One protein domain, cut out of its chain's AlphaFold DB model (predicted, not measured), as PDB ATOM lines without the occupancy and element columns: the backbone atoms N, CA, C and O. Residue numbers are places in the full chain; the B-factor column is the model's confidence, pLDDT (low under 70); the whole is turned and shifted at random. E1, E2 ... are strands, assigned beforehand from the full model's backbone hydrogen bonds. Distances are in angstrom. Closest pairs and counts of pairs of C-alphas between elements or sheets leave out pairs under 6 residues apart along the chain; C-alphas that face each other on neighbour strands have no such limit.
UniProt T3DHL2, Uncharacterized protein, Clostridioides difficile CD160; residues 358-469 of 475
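What this domain is: This is residues 358 to 469 of the 475 residues of an uncharacterized protein of Clostridioides difficile CD160 (UniProt T3DHL2). This is an elongated, only partly closed sandwich: a six-stranded sheet, E2 E8 E7 E6 E5 E4, curls like part of a barrel, and a smaller sheet, E1 E9 E3, lies partly face to face with it, the strands of the two crossed at 38 degrees. The hairpins from E4 to E7 make the end of the long axis away from the small sheet. The printed part has 112 residues, with no named helix and nine strands, E1 to E9 in chain order, holding 52 residues, under half; both sheets are antiparallel and the class is all strand. The whole is compact, with a radius of gyration of the C-alphas of 14.0 A and spans of 45 by 25 by 20 A.

How they stand to each other: Begin in the large, strongly twisted sheet at E8, residues 438 to 445. Its neighbour E2, residues 371 to 375, is an edge strand; look for N 374 and O 439, 2.8 A apart. On the other side of E8 is E7, residues 423 to 432, with N 430 and O 442 at 2.8 A. E7 bends by 58 degrees at residue 426. Next comes E6, residues 413 to 418, with N 415 and O 427 at 2.8 A. Then find E5, residues 401 to 404, with N 416 and O 403 at 3.0 A, and the edge strand E4, residues 390 to 393, with N 402 and O 392 at 2.9 A. E4 E5 E6 E7 E8 form a meander, each strand the antiparallel neighbour of the one before. In the small sheet, E9, residues 463 to 468, is the inner strand, between E1, residues 358 to 362, with N 360 and O 465 at 3.0 A, and E3, residues 384 to 387, with N 386 and O 466 at 2.8 A. Between the sheets, the closest C-alphas of E3 and E7 are those of Ile 385 and Ile 431, 7.3 A apart. E1 and E8 are apart.

Where its parts are: Find C-alpha 438 at (33.244, 42.900, 21.020); E8 runs 23.4 A to C-alpha 445. E7, the longest strand, covers 26.2 A from C-alpha 423 at (47.251, 14.373, 24.627). E9 is 16.7 A long and ends at C-alpha 468 at (46.100, 45.633, 21.926); E6 is 15.7 A, E1 13.3 A and E2 13.2 A.

The domain as a whole: The C-alphas farthest apart are those of Asn 379 and Ser 421, 46.5 A. The printed part has no cut. The link from E8 to E9, 17 residues, is long. The mean pLDDT of the printed part is 79.6; look for values under 70 at residues 367, 405 to 412, 419 and 445 to 451.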
ATOM      1  N   ALA A 358      43.835  47.404  26.434       91.00
ATOM      2  CA  ALA A 358      42.810  47.140  27.431       91.00
ATOM      3  C   ALA A 358      42.857  45.670  27.867       91.00
ATOM      4  O   ALA A 358      43.407  44.813  27.177       91.00
ATOM      5  N   THR A 359      42.283  45.356  29.024       92.56
ATOM      6  CA  THR A 359      42.132  43.978  29.505       92.56
ATOM      7  C   THR A 359      40.809  43.833  30.237       92.56
ATOM      8  O   THR A 359      40.324  44.784  30.848       92.56
ATOM      9  N   GLY A 360      40.235  42.638  30.198       92.06
ATOM     10  CA  GLY A 360      39.017  42.323  30.922       92.06
ATOM     11  C   GLY A 360      38.926  40.845  31.250       92.06
ATOM     12  O   GLY A 360      39.755  40.034  30.841       92.06
ATOM     13  N   THR A 361      37.920  40.493  32.044       91.38
ATOM     14  CA  THR A 361      37.606  39.106  32.396       91.38
ATOM     15  C   THR A 361      36.185  38.814  31.947       91.38
ATOM     16  O   THR A 361      35.302  39.643  32.149       91.38
ATOM     17  N   TYR A 362      35.961  37.654  31.339       91.19
ATOM     18  CA  TYR A 362      34.648  37.242  30.867       91.19
ATOM     19  C   TYR A 362      34.310  35.842  31.370       91.19
ATOM     20  O   TYR A 362      35.142  34.937  31.302       91.19
ATOM     21  N   THR A 363      33.089  35.671  31.874       89.81
ATOM     22  CA  THR A 363      32.549  34.377  32.301       89.81
ATOM     23  C   THR A 363      31.529  33.914  31.265       89.81
ATOM     24  O   THR A 363      30.496  34.569  31.120       89.81
ATOM     25  N   PRO A 364      31.776  32.802  30.551       86.62
ATOM     26  CA  PRO A 364      30.822  32.285  29.580       86.62
ATOM     27  C   PRO A 364      29.480  31.923  30.235       86.62
ATOM     28  O   PRO A 364      29.475  31.323  31.317       86.62
ATOM     29  N   PRO A 365      28.343  32.226  29.584       82.38
ATOM     30  CA  PRO A 365      27.056  31.654  29.953       82.38
ATOM     31  C   PRO A 365      27.088  30.132  29.802       82.38
ATOM     32  O   PRO A 365      27.644  29.608  28.829       82.38
ATOM     33  N   ASP A 366      26.474  29.431  30.754       70.25
ATOM     34  CA  ASP A 366      26.412  27.970  30.747       70.25
ATOM     35  C   ASP A 366      25.707  27.457  29.478       70.25
ATOM     36  O   ASP A 366      24.671  27.982  29.071       70.25
ATOM     37  N   GLY A 367      26.295  26.453  28.828       66.12
ATOM     38  CA  GLY A 367      25.745  25.846  27.615       66.12
ATOM     39  C   GLY A 367      26.004  26.582  26.293       66.12
ATOM     40  O   GLY A 367      25.469  26.138  25.277       66.12
ATOM     41  N   SER A 368      26.826  27.639  26.256       77.19
ATOM     42  CA  SER A 368      27.216  28.312  24.999       77.19
ATOM     43  C   SER A 368      27.971  27.344  24.075       77.19
ATOM     44  O   SER A 368      29.037  26.851  24.443       77.19
ATOM     45  N   GLN A 369      27.423  27.053  22.889       77.94
ATOM     46  CA  GLN A 369      27.961  26.059  21.947       77.94
ATOM     47  C   GLN A 369      28.665  26.718  20.766       77.94
ATOM     48  O   GLN A 369      28.129  27.661  20.190       77.94
ATOM     49  N   ASN A 370      29.807  26.157  20.354       74.44
ATOM     50  CA  ASN A 370      30.598  26.508  19.159       74.44
ATOM     51  C   ASN A 370      31.145  27.935  19.066       74.44
ATOM     52  O   ASN A 370      32.186  28.140  18.449       74.44
ATOM     53  N   SER A 371      30.472  28.928  19.635       84.38
ATOM     54  CA  SER A 371      30.905  30.308  19.585       84.38
ATOM     55  C   SER A 371      30.489  31.100  20.817       84.38
ATOM     56  O   SER A 371      29.470  30.821  21.447       84.38
ATOM     57  N   LEU A 372      31.308  32.094  21.149       88.69
ATOM     58  CA  LEU A 372      31.125  32.997  22.268       88.69
ATOM     59  C   LEU A 372      31.449  34.423  21.832       88.69
ATOM     60  O   LEU A 372      32.574  34.700  21.423       88.69
ATOM     61  N   VAL A 373      30.481  35.327  21.949       91.19
ATOM     62  CA  VAL A 373      30.719  36.764  21.783       91.19
ATOM     63  C   VAL A 373      31.130  37.336  23.136       91.19
ATOM     64  O   VAL A 373      30.438  37.134  24.134       91.19
ATOM     65  N   VAL A 374      32.267  38.024  23.166       91.62
ATOM     66  CA  VAL A 374      32.821  38.664  24.358       91.62
ATOM     67  C   VAL A 374      32.714  40.179  24.182       91.62
ATOM     68  O   VAL A 374      33.402  40.724  23.316       91.62
ATOM     69  N   PRO A 375      31.870  40.872  24.965       92.44
ATOM     70  CA  PRO A 375      31.761  42.325  24.896       92.44
ATOM     71  C   PRO A 375      32.995  43.003  25.509       92.44
ATOM     72  O   PRO A 375      33.498  42.578  26.552       92.44
ATOM     73  N   THR A 376      33.463  44.074  24.869       91.56
ATOM     74  CA  THR A 376      34.658  44.846  25.246       91.56
ATOM     75  C   THR A 376      34.405  46.350  25.387       91.56
ATOM     76  O   THR A 376      35.009  46.949  26.273       91.56
ATOM     77  N   ASN A 377      33.518  46.954  24.579       90.94
ATOM     78  CA  ASN A 377      33.166  48.392  24.601       90.94
ATOM     79  C   ASN A 377      34.383  49.346  24.635       90.94
ATOM     80  O   ASN A 377      34.484  50.233  25.485       90.94
ATOM     81  N   LEU A 378      35.350  49.133  23.746       91.56
ATOM     82  CA  LEU A 378      36.595  49.896  23.675       91.56
ATOM     83  C   LEU A 378      36.422  51.161  22.830       91.56
ATOM     84  O   LEU A 378      35.612  51.215  21.915       91.56
ATOM     85  N   ASN A 379      37.246  52.181  23.076       88.88
ATOM     86  CA  ASN A 379      37.314  53.384  22.233       88.88
ATOM     87  C   ASN A 379      38.313  53.245  21.060       88.88
ATOM     88  O   ASN A 379      38.757  54.239  20.480       88.88
ATOM     89  N   PHE A 380      38.715  52.012  20.749       89.00
ATOM     90  CA  PHE A 380      39.562  51.643  19.619       89.00
ATOM     91  C   PHE A 380      39.218  50.221  19.170       89.00
ATOM     92  O   PHE A 380      38.786  49.410  19.984       89.00
ATOM     93  N   VAL A 381      39.422  49.914  17.886       90.12
ATOM     94  CA  VAL A 381      39.318  48.541  17.372       90.12
ATOM     95  C   VAL A 381      40.658  47.846  17.625       90.12
ATOM     96  O   VAL A 381      41.664  48.284  17.065       90.12
ATOM     97  N   PRO A 382      40.722  46.804  18.470       89.88
ATOM     98  CA  PRO A 382      41.978  46.117  18.743       89.88
ATOM     99  C   PRO A 382      42.503  45.416  17.495       89.88
ATOM    100  O   PRO A 382      41.753  44.742  16.792       89.88
ATOM    101  N   LYS A 383      43.809  45.516  17.259       87.75
ATOM    102  CA  LYS A 383      44.491  44.759  16.201       87.75
ATOM    103  C   LYS A 383      44.854  43.354  16.659       87.75
ATOM    104  O   LYS A 383      44.862  42.433  15.848       87.75
ATOM    105  N   THR A 384      45.094  43.179  17.959       86.69
ATOM    106  CA  THR A 384      45.305  41.866  18.570       86.69
ATOM    107  C   THR A 384      44.392  41.656  19.766       86.69
ATOM    108  O   THR A 384      44.293  42.521  20.638       86.69
ATOM    109  N   ILE A 385      43.795  40.465  19.847       88.56
ATOM    110  CA  ILE A 385      43.196  39.935  21.075       88.56
ATOM    111  C   ILE A 385      44.005  38.722  21.543       88.56
ATOM    112  O   ILE A 385      44.231  37.790  20.773       88.56
ATOM    113  N   LEU A 386      44.398  38.723  22.816       86.69
ATOM    114  CA  LEU A 386      45.047  37.599  23.487       86.69
ATOM    115  C   LEU A 386      44.118  37.034  24.556       86.69
ATOM    116  O   LEU A 386      43.621  37.772  25.409       86.69
ATOM    117  N   ILE A 387      43.940  35.717  24.562       86.62
ATOM    118  CA  ILE A 387      43.239  34.993  25.624       86.62
ATOM    119  C   ILE A 387      44.188  33.946  26.178       86.62
ATOM    120  O   ILE A 387      44.682  33.112  25.430       86.62
ATOM    121  N   MET A 388      44.441  33.979  27.485       77.56
ATOM    122  CA  MET A 388      45.455  33.115  28.107       77.56
ATOM    123  C   MET A 388      45.069  31.633  28.079       77.56
ATOM    124  O   MET A 388      45.881  30.777  27.737       77.56
ATOM    125  N   SER A 389      43.830  31.333  28.459       79.12
ATOM    126  CA  SER A 389      43.231  30.003  28.399       79.12
ATOM    127  C   SER A 389      41.735  30.116  28.668       79.12
ATOM    128  O   SER A 389      41.279  31.055  29.320       79.12
ATOM    129  N   PHE A 390      40.965  29.152  28.182       80.38
ATOM    130  CA  PHE A 390      39.564  28.970  28.550       80.38
ATOM    131  C   PHE A 390      39.233  27.475  28.554       80.38
ATOM    132  O   PHE A 390      39.896  26.669  27.892       80.38
ATOM    133  N   GLY A 391      38.237  27.100  29.355       79.00
ATOM    134  CA  GLY A 391      37.810  25.714  29.510       79.00
ATOM    135  C   GLY A 391      36.639  25.377  28.596       79.00
ATOM    136  O   GLY A 391      35.688  26.154  28.495       79.00
ATOM    137  N   LEU A 392      36.686  24.193  27.991       81.12
ATOM    138  CA  LEU A 392      35.583  23.629  27.218       81.12
ATOM    139  C   LEU A 392      35.159  22.273  27.803       81.12
ATOM    140  O   LEU A 392      35.931  21.610  28.506       81.12
ATOM    141  N   SER A 393      33.933  21.861  27.508       78.31
ATOM    142  CA  SER A 393      33.418  20.516  27.768       78.31
ATOM    143  C   SER A 393      32.810  19.926  26.502       78.31
ATOM    144  O   SER A 393      32.286  20.641  25.648       78.31
ATOM    145  N   ASP A 394      32.880  18.604  26.378       74.25
ATOM    146  CA  ASP A 394      32.307  17.852  25.255       74.25
ATOM    147  C   ASP A 394      30.827  17.483  25.449       74.25
ATOM    148  O   ASP A 394      30.236  16.798  24.623       74.25
ATOM    149  N   GLY A 395      30.219  17.911  26.559       72.81
ATOM    150  CA  GLY A 395      28.824  17.617  26.876       72.81
ATOM    151  C   GLY A 395      28.530  16.157  27.238       72.81
ATOM    152  O   GLY A 395      27.363  15.846  27.478       72.81
ATOM    153  N   SER A 396      29.542  15.282  27.311       72.94
ATOM    154  CA  SER A 396      29.379  13.901  27.778       72.94
ATOM    155  C   SER A 396      29.057  13.847  29.282       72.94
ATOM    156  O   SER A 396      29.180  14.846  29.993       72.94
ATOM    157  N   ASN A 397      28.600  12.694  29.785       72.94
ATOM    158  CA  ASN A 397      28.362  12.483  31.215       72.94
ATOM    159  C   ASN A 397      29.135  11.244  31.711       72.94
ATOM    160  O   ASN A 397      28.741  10.129  31.360       72.94
ATOM    161  N   PRO A 398      30.206  11.401  32.515       72.12
ATOM    162  CA  PRO A 398      30.770  12.661  33.017       72.12
ATOM    163  C   PRO A 398      31.484  13.471  31.921       72.12
ATOM    164  O   PRO A 398      32.148  12.893  31.065       72.12
ATOM    165  N   ALA A 399      31.371  14.804  31.975       70.31
ATOM    166  CA  ALA A 399      31.934  15.695  30.961       70.31
ATOM    167  C   ALA A 399      33.462  15.614  30.920       70.31
ATOM    168  O   ALA A 399      34.131  15.680  31.958       70.31
ATOM    169  N   LYS A 400      34.031  15.527  29.718       73.56
ATOM    170  CA  LYS A 400      35.482  15.571  29.535       73.56
ATOM    171  C   LYS A 400      35.937  17.023  29.502       73.56
ATOM    172  O   LYS A 400      35.435  17.824  28.713       73.56
ATOM    173  N   PHE A 401      36.909  17.362  30.346       72.50
ATOM    174  CA  PHE A 401      37.518  18.688  30.348       72.50
ATOM    175  C   PHE A 401      38.510  18.824  29.197       72.50
ATOM    176  O   PHE A 401      39.454  18.043  29.060       72.50
ATOM    177  N   LEU A 402      38.293  19.850  28.384       74.50
ATOM    178  CA  LEU A 402      39.138  20.213  27.261       74.50
ATOM    179  C   LEU A 402      39.798  21.555  27.575       74.50
ATOM    180  O   LEU A 402      39.158  22.458  28.126       74.50
ATOM    181  N   SER A 403      41.067  21.698  27.212       72.62
ATOM    182  CA  SER A 403      41.790  22.955  27.385       72.62
ATOM    183  C   SER A 403      42.222  23.523  26.043       72.62
ATOM    184  O   SER A 403      42.692  22.817  25.145       72.62
ATOM    185  N   CYS A 404      42.059  24.835  25.919       72.25
ATOM    186  CA  CYS A 404      42.706  25.619  24.887       72.25
ATOM    187  C   CYS A 404      43.840  26.423  25.529       72.25
ATOM    188  O   CYS A 404      43.672  26.986  26.615       72.25
ATOM    189  N   GLY A 405      45.005  26.432  24.878       67.88
ATOM    190  CA  GLY A 405      46.126  27.289  25.267       67.88
ATOM    191  C   GLY A 405      45.897  28.748  24.866       67.88
ATOM    192  O   GLY A 405      44.782  29.132  24.499       67.88
ATOM    193  N   ILE A 406      46.974  29.537  24.898       65.38
ATOM    194  CA  ILE A 406      46.942  30.954  24.519       65.38
ATOM    195  C   ILE A 406      46.381  31.079  23.105       65.38
ATOM    196  O   ILE A 406      46.964  30.548  22.165       65.38
ATOM    197  N   SER A 407      45.248  31.765  22.981       67.31
ATOM    198  CA  SER A 407      44.604  32.038  21.702       67.31
ATOM    199  C   SER A 407      44.875  33.473  21.285       67.31
ATOM    200  O   SER A 407      44.634  34.399  22.061       67.31
ATOM    201  N   ILE A 408      45.379  33.631  20.065       66.81
ATOM    202  CA  ILE A 408      45.662  34.912  19.416       66.81
ATOM    203  C   ILE A 408      44.789  34.972  18.165       66.81
ATOM    204  O   ILE A 408      44.580  33.960  17.491       66.81
ATOM    205  N   ASN A 409      44.235  36.135  17.848       65.44
ATOM    206  CA  ASN A 409      43.559  36.318  16.571       65.44
ATOM    207  C   ASN A 409      44.512  36.013  15.403       65.44
ATOM    208  O   ASN A 409      45.705  36.269  15.496       65.44
ATOM    209  N   SER A 410      43.977  35.447  14.315       58.75
ATOM    210  CA  SER A 410      44.692  34.987  13.103       58.75
ATOM    211  C   SER A 410      45.537  33.700  13.184       58.75
ATOM    212  O   SER A 410      45.885  33.168  12.132       58.75
ATOM    213  N   ALA A 411      45.730  33.088  14.360       63.00
ATOM    214  CA  ALA A 411      46.232  31.712  14.467       63.00
ATOM    215  C   ALA A 411      45.216  30.805  15.164       63.00
ATOM    216  O   ALA A 411      44.895  30.973  16.343       63.00
ATOM    217  N   GLY A 412      44.704  29.811  14.436       65.94
ATOM    218  CA  GLY A 412      43.893  28.761  15.044       65.94
ATOM    219  C   GLY A 412      44.693  28.072  16.149       65.94
ATOM    220  O   GLY A 412      45.760  27.519  15.900       65.94
ATOM    221  N   THR A 413      44.193  28.115  17.379       75.38
ATOM    222  CA  THR A 413      44.850  27.478  18.520       75.38
ATOM    223  C   THR A 413      44.280  26.087  18.707       75.38
ATOM    224  O   THR A 413      43.066  25.903  18.758       75.38
ATOM    225  N   ASN A 414      45.156  25.089  18.797       79.50
ATOM    226  CA  ASN A 414      44.741  23.701  18.948       79.50
ATOM    227  C   ASN A 414      44.021  23.484  20.285       79.50
ATOM    228  O   ASN A 414      44.591  23.725  21.354       79.50
ATOM    229  N   ILE A 415      42.804  22.950  20.216       80.44
ATOM    230  CA  ILE A 415      42.062  22.455  21.374       80.44
ATOM    231  C   ILE A 415      42.568  21.051  21.679       80.44
ATOM    232  O   ILE A 415      42.586  20.172  20.808       80.44
ATOM    233  N   LYS A 416      42.996  20.852  22.924       77.31
ATOM    234  CA  LYS A 416      43.645  19.621  23.366       77.31
ATOM    235  C   LYS A 416      42.745  18.861  24.331       77.31
ATOM    236  O   LYS A 416      42.213  19.423  25.288       77.31
ATOM    237  N   TYR A 417      42.633  17.560  24.093       77.56
ATOM    238  CA  TYR A 417      42.081  16.603  25.042       77.56
ATOM    239  C   TYR A 417      43.212  15.794  25.669       77.56
ATOM    240  O   TYR A 417      44.074  15.275  24.955       77.56
ATOM    241  N   ASN A 418      43.195  15.675  26.994       73.44
ATOM    242  CA  ASN A 418      44.131  14.854  27.750       73.44
ATOM    243  C   ASN A 418      43.343  13.858  28.610       73.44
ATOM    244  O   ASN A 418      42.501  14.266  29.405       73.44
ATOM    245  N   ASN A 419      43.621  12.562  28.446       68.81
ATOM    246  CA  ASN A 419      42.978  11.481  29.205       68.81
ATOM    247  C   ASN A 419      43.923  10.837  30.241       68.81
ATOM    248  O   ASN A 419      43.780   9.669  30.583       68.81
ATOM    249  N   GLY A 420      44.975  11.544  30.659       70.06
ATOM    250  CA  GLY A 420      45.975  11.055  31.615       70.06
ATOM    251  C   GLY A 420      47.074  10.168  31.010       70.06
ATOM    252  O   GLY A 420      48.175  10.143  31.547       70.06
ATOM    253  N   SER A 421      46.830   9.496  29.875       71.69
ATOM    254  CA  SER A 421      47.835   8.656  29.187       71.69
ATOM    255  C   SER A 421      48.413   9.263  27.901       71.69
ATOM    256  O   SER A 421      49.496   8.876  27.475       71.69
ATOM    257  N   TYR A 422      47.707  10.195  27.252       71.06
ATOM    258  CA  TYR A 422      48.163  10.904  26.049       71.06
ATOM    259  C   TYR A 422      47.380  12.212  25.857       71.06
ATOM    260  O   TYR A 422      46.271  12.363  26.374       71.06
ATOM    261  N   THR A 423      47.934  13.142  25.069       74.50
ATOM    262  CA  THR A 423      47.251  14.373  24.627       74.50
ATOM    263  C   THR A 423      46.990  14.317  23.122       74.50
ATOM    264  O   THR A 423      47.899  13.998  22.359       74.50
ATOM    265  N   ARG A 424      45.768  14.637  22.680       75.31
ATOM    266  CA  ARG A 424      45.394  14.725  21.254       75.31
ATOM    267  C   ARG A 424      44.794  16.083  20.915       75.31
ATOM    268  O   ARG A 424      44.131  16.698  21.747       75.31
ATOM    269  N   ILE A 425      45.019  16.518  19.677       76.88
ATOM    270  CA  ILE A 425      44.370  17.692  19.089       76.88
ATOM    271  C   ILE A 425      43.032  17.232  18.511       76.88
ATOM    272  O   ILE A 425      43.009  16.324  17.685       76.88
ATOM    273  N   ILE A 426      41.936  17.834  18.965       76.44
ATOM    274  CA  ILE A 426      40.563  17.411  18.619       76.44
ATOM    275  C   ILE A 426      39.740  18.521  17.947       76.44
ATOM    276  O   ILE A 426      38.644  18.294  17.442       76.44
ATOM    277  N   GLY A 427      40.285  19.733  17.903       79.69
ATOM    278  CA  GLY A 427      39.660  20.884  17.271       79.69
ATOM    279  C   GLY A 427      40.572  22.095  17.318       79.69
ATOM    280  O   GLY A 427      41.723  22.011  17.756       79.69
ATOM    281  N   SER A 428      40.039  23.229  16.894       80.25
ATOM    282  CA  SER A 428      40.726  24.514  16.934       80.25
ATOM    283  C   SER A 428      39.813  25.590  17.504       80.25
ATOM    284  O   SER A 428      38.594  25.514  17.386       80.25
ATOM    285  N   ALA A 429      40.402  26.595  18.140       82.19
ATOM    286  CA  ALA A 429      39.722  27.820  18.513       82.19
ATOM    287  C   ALA A 429      40.343  28.996  17.765       82.19
ATOM    288  O   ALA A 429      41.563  29.078  17.624       82.19
ATOM    289  N   SER A 430      39.512  29.914  17.291       83.62
ATOM    290  CA  SER A 430      39.955  31.131  16.617       83.62
ATOM    291  C   SER A 430      39.211  32.340  17.155       83.62
ATOM    292  O   SER A 430      38.021  32.255  17.449       83.62
ATOM    293  N   ILE A 431      39.923  33.458  17.282       86.81
ATOM    294  CA  ILE A 431      39.320  34.750  17.601       86.81
ATOM    295  C   ILE A 431      39.041  35.467  16.281       86.81
ATOM    296  O   ILE A 431      39.948  35.631  15.461       86.81
ATOM    297  N   ARG A 432      37.782  35.852  16.073       85.56
ATOM    298  CA  ARG A 432      37.260  36.481  14.856       85.56
ATOM    299  C   ARG A 432      36.339  37.646  15.202       85.56
ATOM    300  O   ARG A 432      36.071  37.898  16.375       85.56
ATOM    301  N   ASP A 433      35.888  38.344  14.164       89.44
ATOM    302  CA  ASP A 433      34.906  39.429  14.248       89.44
ATOM    303  C   ASP A 433      35.273  40.466  15.320       89.44
ATOM    304  O   ASP A 433      34.466  40.827  16.175       89.44
ATOM    305  N   ILE A 434      36.541  40.897  15.316       90.38
ATOM    306  CA  ILE A 434      37.051  41.872  16.281       90.38
ATOM    307  C   ILE A 434      36.538  43.252  15.892       90.38
ATOM    308  O   ILE A 434      36.825  43.771  14.814       90.38
ATOM    309  N   THR A 435      35.799  43.852  16.809       93.19
ATOM    310  CA  THR A 435      35.290  45.216  16.736       93.19
ATOM    311  C   THR A 435      35.708  45.964  17.999       93.19
ATOM    312  O   THR A 435      36.292  45.389  18.918       93.19
ATOM    313  N   ALA A 436      35.419  47.262  18.060       91.75
ATOM    314  CA  ALA A 436      35.601  48.025  19.290       91.75
ATOM    315  C   ALA A 436      34.695  47.486  20.421       91.75
ATOM    316  O   ALA A 436      35.113  47.388  21.578       91.75
ATOM    317  N   ASP A 437      33.479  47.057  20.074       94.62
ATOM    318  CA  ASP A 437      32.452  46.669  21.042       94.62
ATOM    319  C   ASP A 437      32.551  45.215  21.500       94.62
ATOM    320  O   ASP A 437      32.113  44.898  22.606       94.62
ATOM    321  N   SER A 438      33.113  44.320  20.684       93.94
ATOM    322  CA  SER A 438      33.244  42.900  21.020       93.94
ATOM    323  C   SER A 438      34.241  42.150  20.134       93.94
ATOM    324  O   SER A 438      34.634  42.625  19.069       93.94
ATOM    325  N   PHE A 439      34.596  40.934  20.546       92.44
ATOM    326  CA  PHE A 439      35.208  39.929  19.675       92.44
ATOM    327  C   PHE A 439      34.506  38.581  19.841       92.44
ATOM    328  O   PHE A 439      33.865  38.310  20.861       92.44
ATOM    329  N   LYS A 440      34.655  37.705  18.852       90.25
ATOM    330  CA  LYS A 440      34.044  36.379  18.839       90.25
ATOM    331  C   LYS A 440      35.105  35.297  18.971       90.25
ATOM    332  O   LYS A 440      36.104  35.302  18.261       90.25
ATOM    333  N   ILE A 441      34.879  34.346  19.865       88.31
ATOM    334  CA  ILE A 441      35.632  33.094  19.919       88.31
ATOM    335  C   ILE A 441      34.812  32.061  19.159       88.31
ATOM    336  O   ILE A 441      33.639  31.856  19.465       88.31
ATOM    337  N   GLU A 442      35.413  31.414  18.172       85.44
ATOM    338  CA  GLU A 442      34.798  30.343  17.394       85.44
ATOM    339  C   GLU A 442      35.597  29.056  17.531       85.44
ATOM    340  O   GLU A 442      36.827  29.058  17.460       85.44
ATOM    341  N   ILE A 443      34.877  27.956  17.708       82.06
ATOM    342  CA  ILE A 443      35.409  26.613  17.877       82.06
ATOM    343  C   ILE A 443      35.131  25.821  16.598       82.06
ATOM    344  O   ILE A 443      33.981  25.664  16.189       82.06
ATOM    345  N   GLY A 444      36.188  25.289  15.993       75.12
ATOM    346  CA  GLY A 444      36.145  24.425  14.819       75.12
ATOM    347  C   GLY A 444      36.414  22.957  15.153       75.12
ATOM    348  O   GLY A 444      37.171  22.626  16.072       75.12
ATOM    349  N   LYS A 445      35.808  22.065  14.365       69.19
ATOM    350  CA  LYS A 445      36.021  20.614  14.427       69.19
ATOM    351  C   LYS A 445      37.354  20.238  13.763       69.19
ATOM    352  O   LYS A 445      37.648  20.733  12.682       69.19
ATOM    353  N   GLY A 446      38.138  19.352  14.388       65.81
ATOM    354  CA  GLY A 446      39.331  18.746  13.776       65.81
ATOM    355  C   GLY A 446      39.059  17.363  13.167       65.81
ATOM    356  O   GLY A 446      38.081  16.700  13.518       65.81
ATOM    357  N   ASP A 447      39.948  16.882  12.298       58.25
ATOM    358  CA  ASP A 447      39.767  15.618  11.556       58.25
ATOM    359  C   ASP A 447      39.967  14.339  12.402       58.25
ATOM    360  O   ASP A 447      39.718  13.229  11.939       58.25
ATOM    361  N   MET A 448      40.370  14.465  13.674       58.28
ATOM    362  CA  MET A 448      40.708  13.341  14.564       58.28
ATOM    363  C   MET A 448      39.719  13.189  15.737       58.28
ATOM    364  O   MET A 448      40.086  13.363  16.897       58.28
ATOM    365  N   ASN A 449      38.456  12.849  15.453       61.50
ATOM    366  CA  ASN A 449      37.370  12.785  16.450       61.50
ATOM    367  C   ASN A 449      36.903  11.361  16.810       61.50
ATOM    368  O   ASN A 449      35.734  11.019  16.656       61.50
ATOM    369  N   ALA A 450      37.795  10.510  17.322       55.03
ATOM    370  CA  ALA A 450      37.375   9.219  17.878       55.03
ATOM    371  C   ALA A 450      37.004   9.366  19.371       55.03
ATOM    372  O   ALA A 450      37.887   9.347  20.230       55.03
ATOM    373  N   GLY A 451      35.706   9.510  19.680       64.88
ATOM    374  CA  GLY A 451      35.155   9.395  21.046       64.88
ATOM    375  C   GLY A 451      34.904  10.698  21.826       64.88
ATOM    376  O   GLY A 451      34.890  10.658  23.061       64.88
ATOM    377  N   VAL A 452      34.732  11.833  21.139       70.31
ATOM    378  CA  VAL A 452      34.321  13.131  21.712       70.31
ATOM    379  C   VAL A 452      33.159  13.676  20.874       70.31
ATOM    380  O   VAL A 452      33.277  13.710  19.647       70.31
ATOM    381  N   ASP A 453      32.063  14.089  21.515       71.06
ATOM    382  CA  ASP A 453      30.900  14.659  20.823       71.06
ATOM    383  C   ASP A 453      31.109  16.151  20.521       71.06
ATOM    384  O   ASP A 453      31.603  16.924  21.345       71.06
ATOM    385  N   PHE A 454      30.741  16.556  19.305       71.19
ATOM    386  CA  PHE A 454      30.747  17.948  18.849       71.19
ATOM    387  C   PHE A 454      29.286  18.371  18.635       71.19
ATOM    388  O   PHE A 454      28.549  17.609  18.002       71.19
ATOM    389  N   PRO A 455      28.837  19.548  19.109       71.19
ATOM    390  CA  PRO A 455      29.626  20.734  19.470       71.19
ATOM    391  C   PRO A 455      30.165  20.808  20.906       71.19
ATOM    392  O   PRO A 455      29.487  20.417  21.854       71.19
ATOM    393  N   PHE A 456      31.354  21.408  21.077       79.38
ATOM    394  CA  PHE A 456      31.889  21.740  22.406       79.38
ATOM    395  C   PHE A 456      31.104  22.890  23.045       79.38
ATOM    396  O   PHE A 456      30.648  23.819  22.367       79.38
ATOM    397  N   LYS A 457      31.008  22.851  24.373       82.56
ATOM    398  CA  LYS A 457      30.418  23.906  25.199       82.56
ATOM    399  C   LYS A 457      31.509  24.673  25.929       82.56
ATOM    400  O   LYS A 457      32.452  24.074  26.446       82.56
ATOM    401  N   PHE A 458      31.367  25.992  26.009       82.50
ATOM    402  CA  PHE A 458      32.190  26.788  26.914       82.50
ATOM    403  C   PHE A 458      31.799  26.489  28.358       82.50
ATOM    404  O   PHE A 458      30.624  26.539  28.720       82.50
ATOM    405  N   ASN A 459      32.791  26.187  29.191       76.75
ATOM    406  CA  ASN A 459      32.554  26.003  30.614       76.75
ATOM    407  C   ASN A 459      32.333  27.365  31.279       76.75
ATOM    408  O   ASN A 459      32.888  28.373  30.843       76.75
ATOM    409  N   LYS A 460      31.620  27.381  32.408       80.19
ATOM    410  CA  LYS A 460      31.411  28.574  33.249       80.19
ATOM    411  C   LYS A 460      32.681  29.010  34.014       80.19
ATOM    412  O   LYS A 460      32.613  29.462  35.154       80.19
ATOM    413  N   PHE A 461      33.856  28.843  33.409       80.00
ATOM    414  CA  PHE A 461      35.130  29.319  33.935       80.00
ATOM    415  C   PHE A 461      35.463  30.671  33.318       80.00
ATOM    416  O   PHE A 461      35.538  30.808  32.098       80.00
ATOM    417  N   SER A 462      35.684  31.664  34.175       85.50
ATOM    418  CA  SER A 462      36.121  32.986  33.745       85.50
ATOM    419  C   SER A 462      37.498  32.923  33.093       85.50
ATOM    420  O   SER A 462      38.412  32.304  33.637       85.50
ATOM    421  N   PHE A 463      37.670  33.623  31.977       86.62
ATOM    422  CA  PHE A 463      38.975  33.823  31.356       86.62
ATOM    423  C   PHE A 463      39.291  35.306  31.213       86.62
ATOM    424  O   PHE A 463      38.397  36.149  31.130       86.62
ATOM    425  N   ARG A 464      40.587  35.624  31.182       90.31
ATOM    426  CA  ARG A 464      41.083  36.982  30.955       90.31
ATOM    427  C   ARG A 464      41.429  37.179  29.484       90.31
ATOM    428  O   ARG A 464      42.049  36.306  28.874       90.31
ATOM    429  N   TRP A 465      41.060  38.336  28.955       91.19
ATOM    430  CA  TRP A 465      41.413  38.787  27.617       91.19
ATOM    431  C   TRP A 465      42.237  40.074  27.679       91.19
ATOM    432  O   TRP A 465      42.124  40.868  28.619       91.19
ATOM    433  N   TYR A 466      43.073  40.273  26.668       90.62
ATOM    434  CA  TYR A 466      43.868  41.477  26.454       90.62
ATOM    435  C   TYR A 466      43.639  41.960  25.028       90.62
ATOM    436  O   TYR A 466      43.732  41.172  24.093       90.62
ATOM    437  N   ALA A 467      43.345  43.242  24.876       91.00
ATOM    438  CA  ALA A 467      43.134  43.916  23.609       91.00
ATOM    439  C   ALA A 467      44.260  44.919  23.389       91.00
ATOM    440  O   ALA A 467      44.535  45.746  24.256       91.00
ATOM    441  N   LEU A 468      44.921  44.837  22.243       88.94
ATOM    442  CA  LEU A 468      46.100  45.633  21.926       88.94
ATOM    443  C   LEU A 468      45.897  46.295  20.563       88.94
ATOM    444  O   LEU A 468      45.544  45.629  19.591       88.94
ATOM    445  N   ASP A 469      46.169  47.595  20.472       87.06
ATOM    446  CA  ASP A 469      46.286  48.330  19.204       87.06
ATOM    447  C   ASP A 469      47.685  48.134  18.588       87.06
ATOM    448  O   ASP A 469      48.368  49.063  18.161       87.06
TER     449      ASP A 469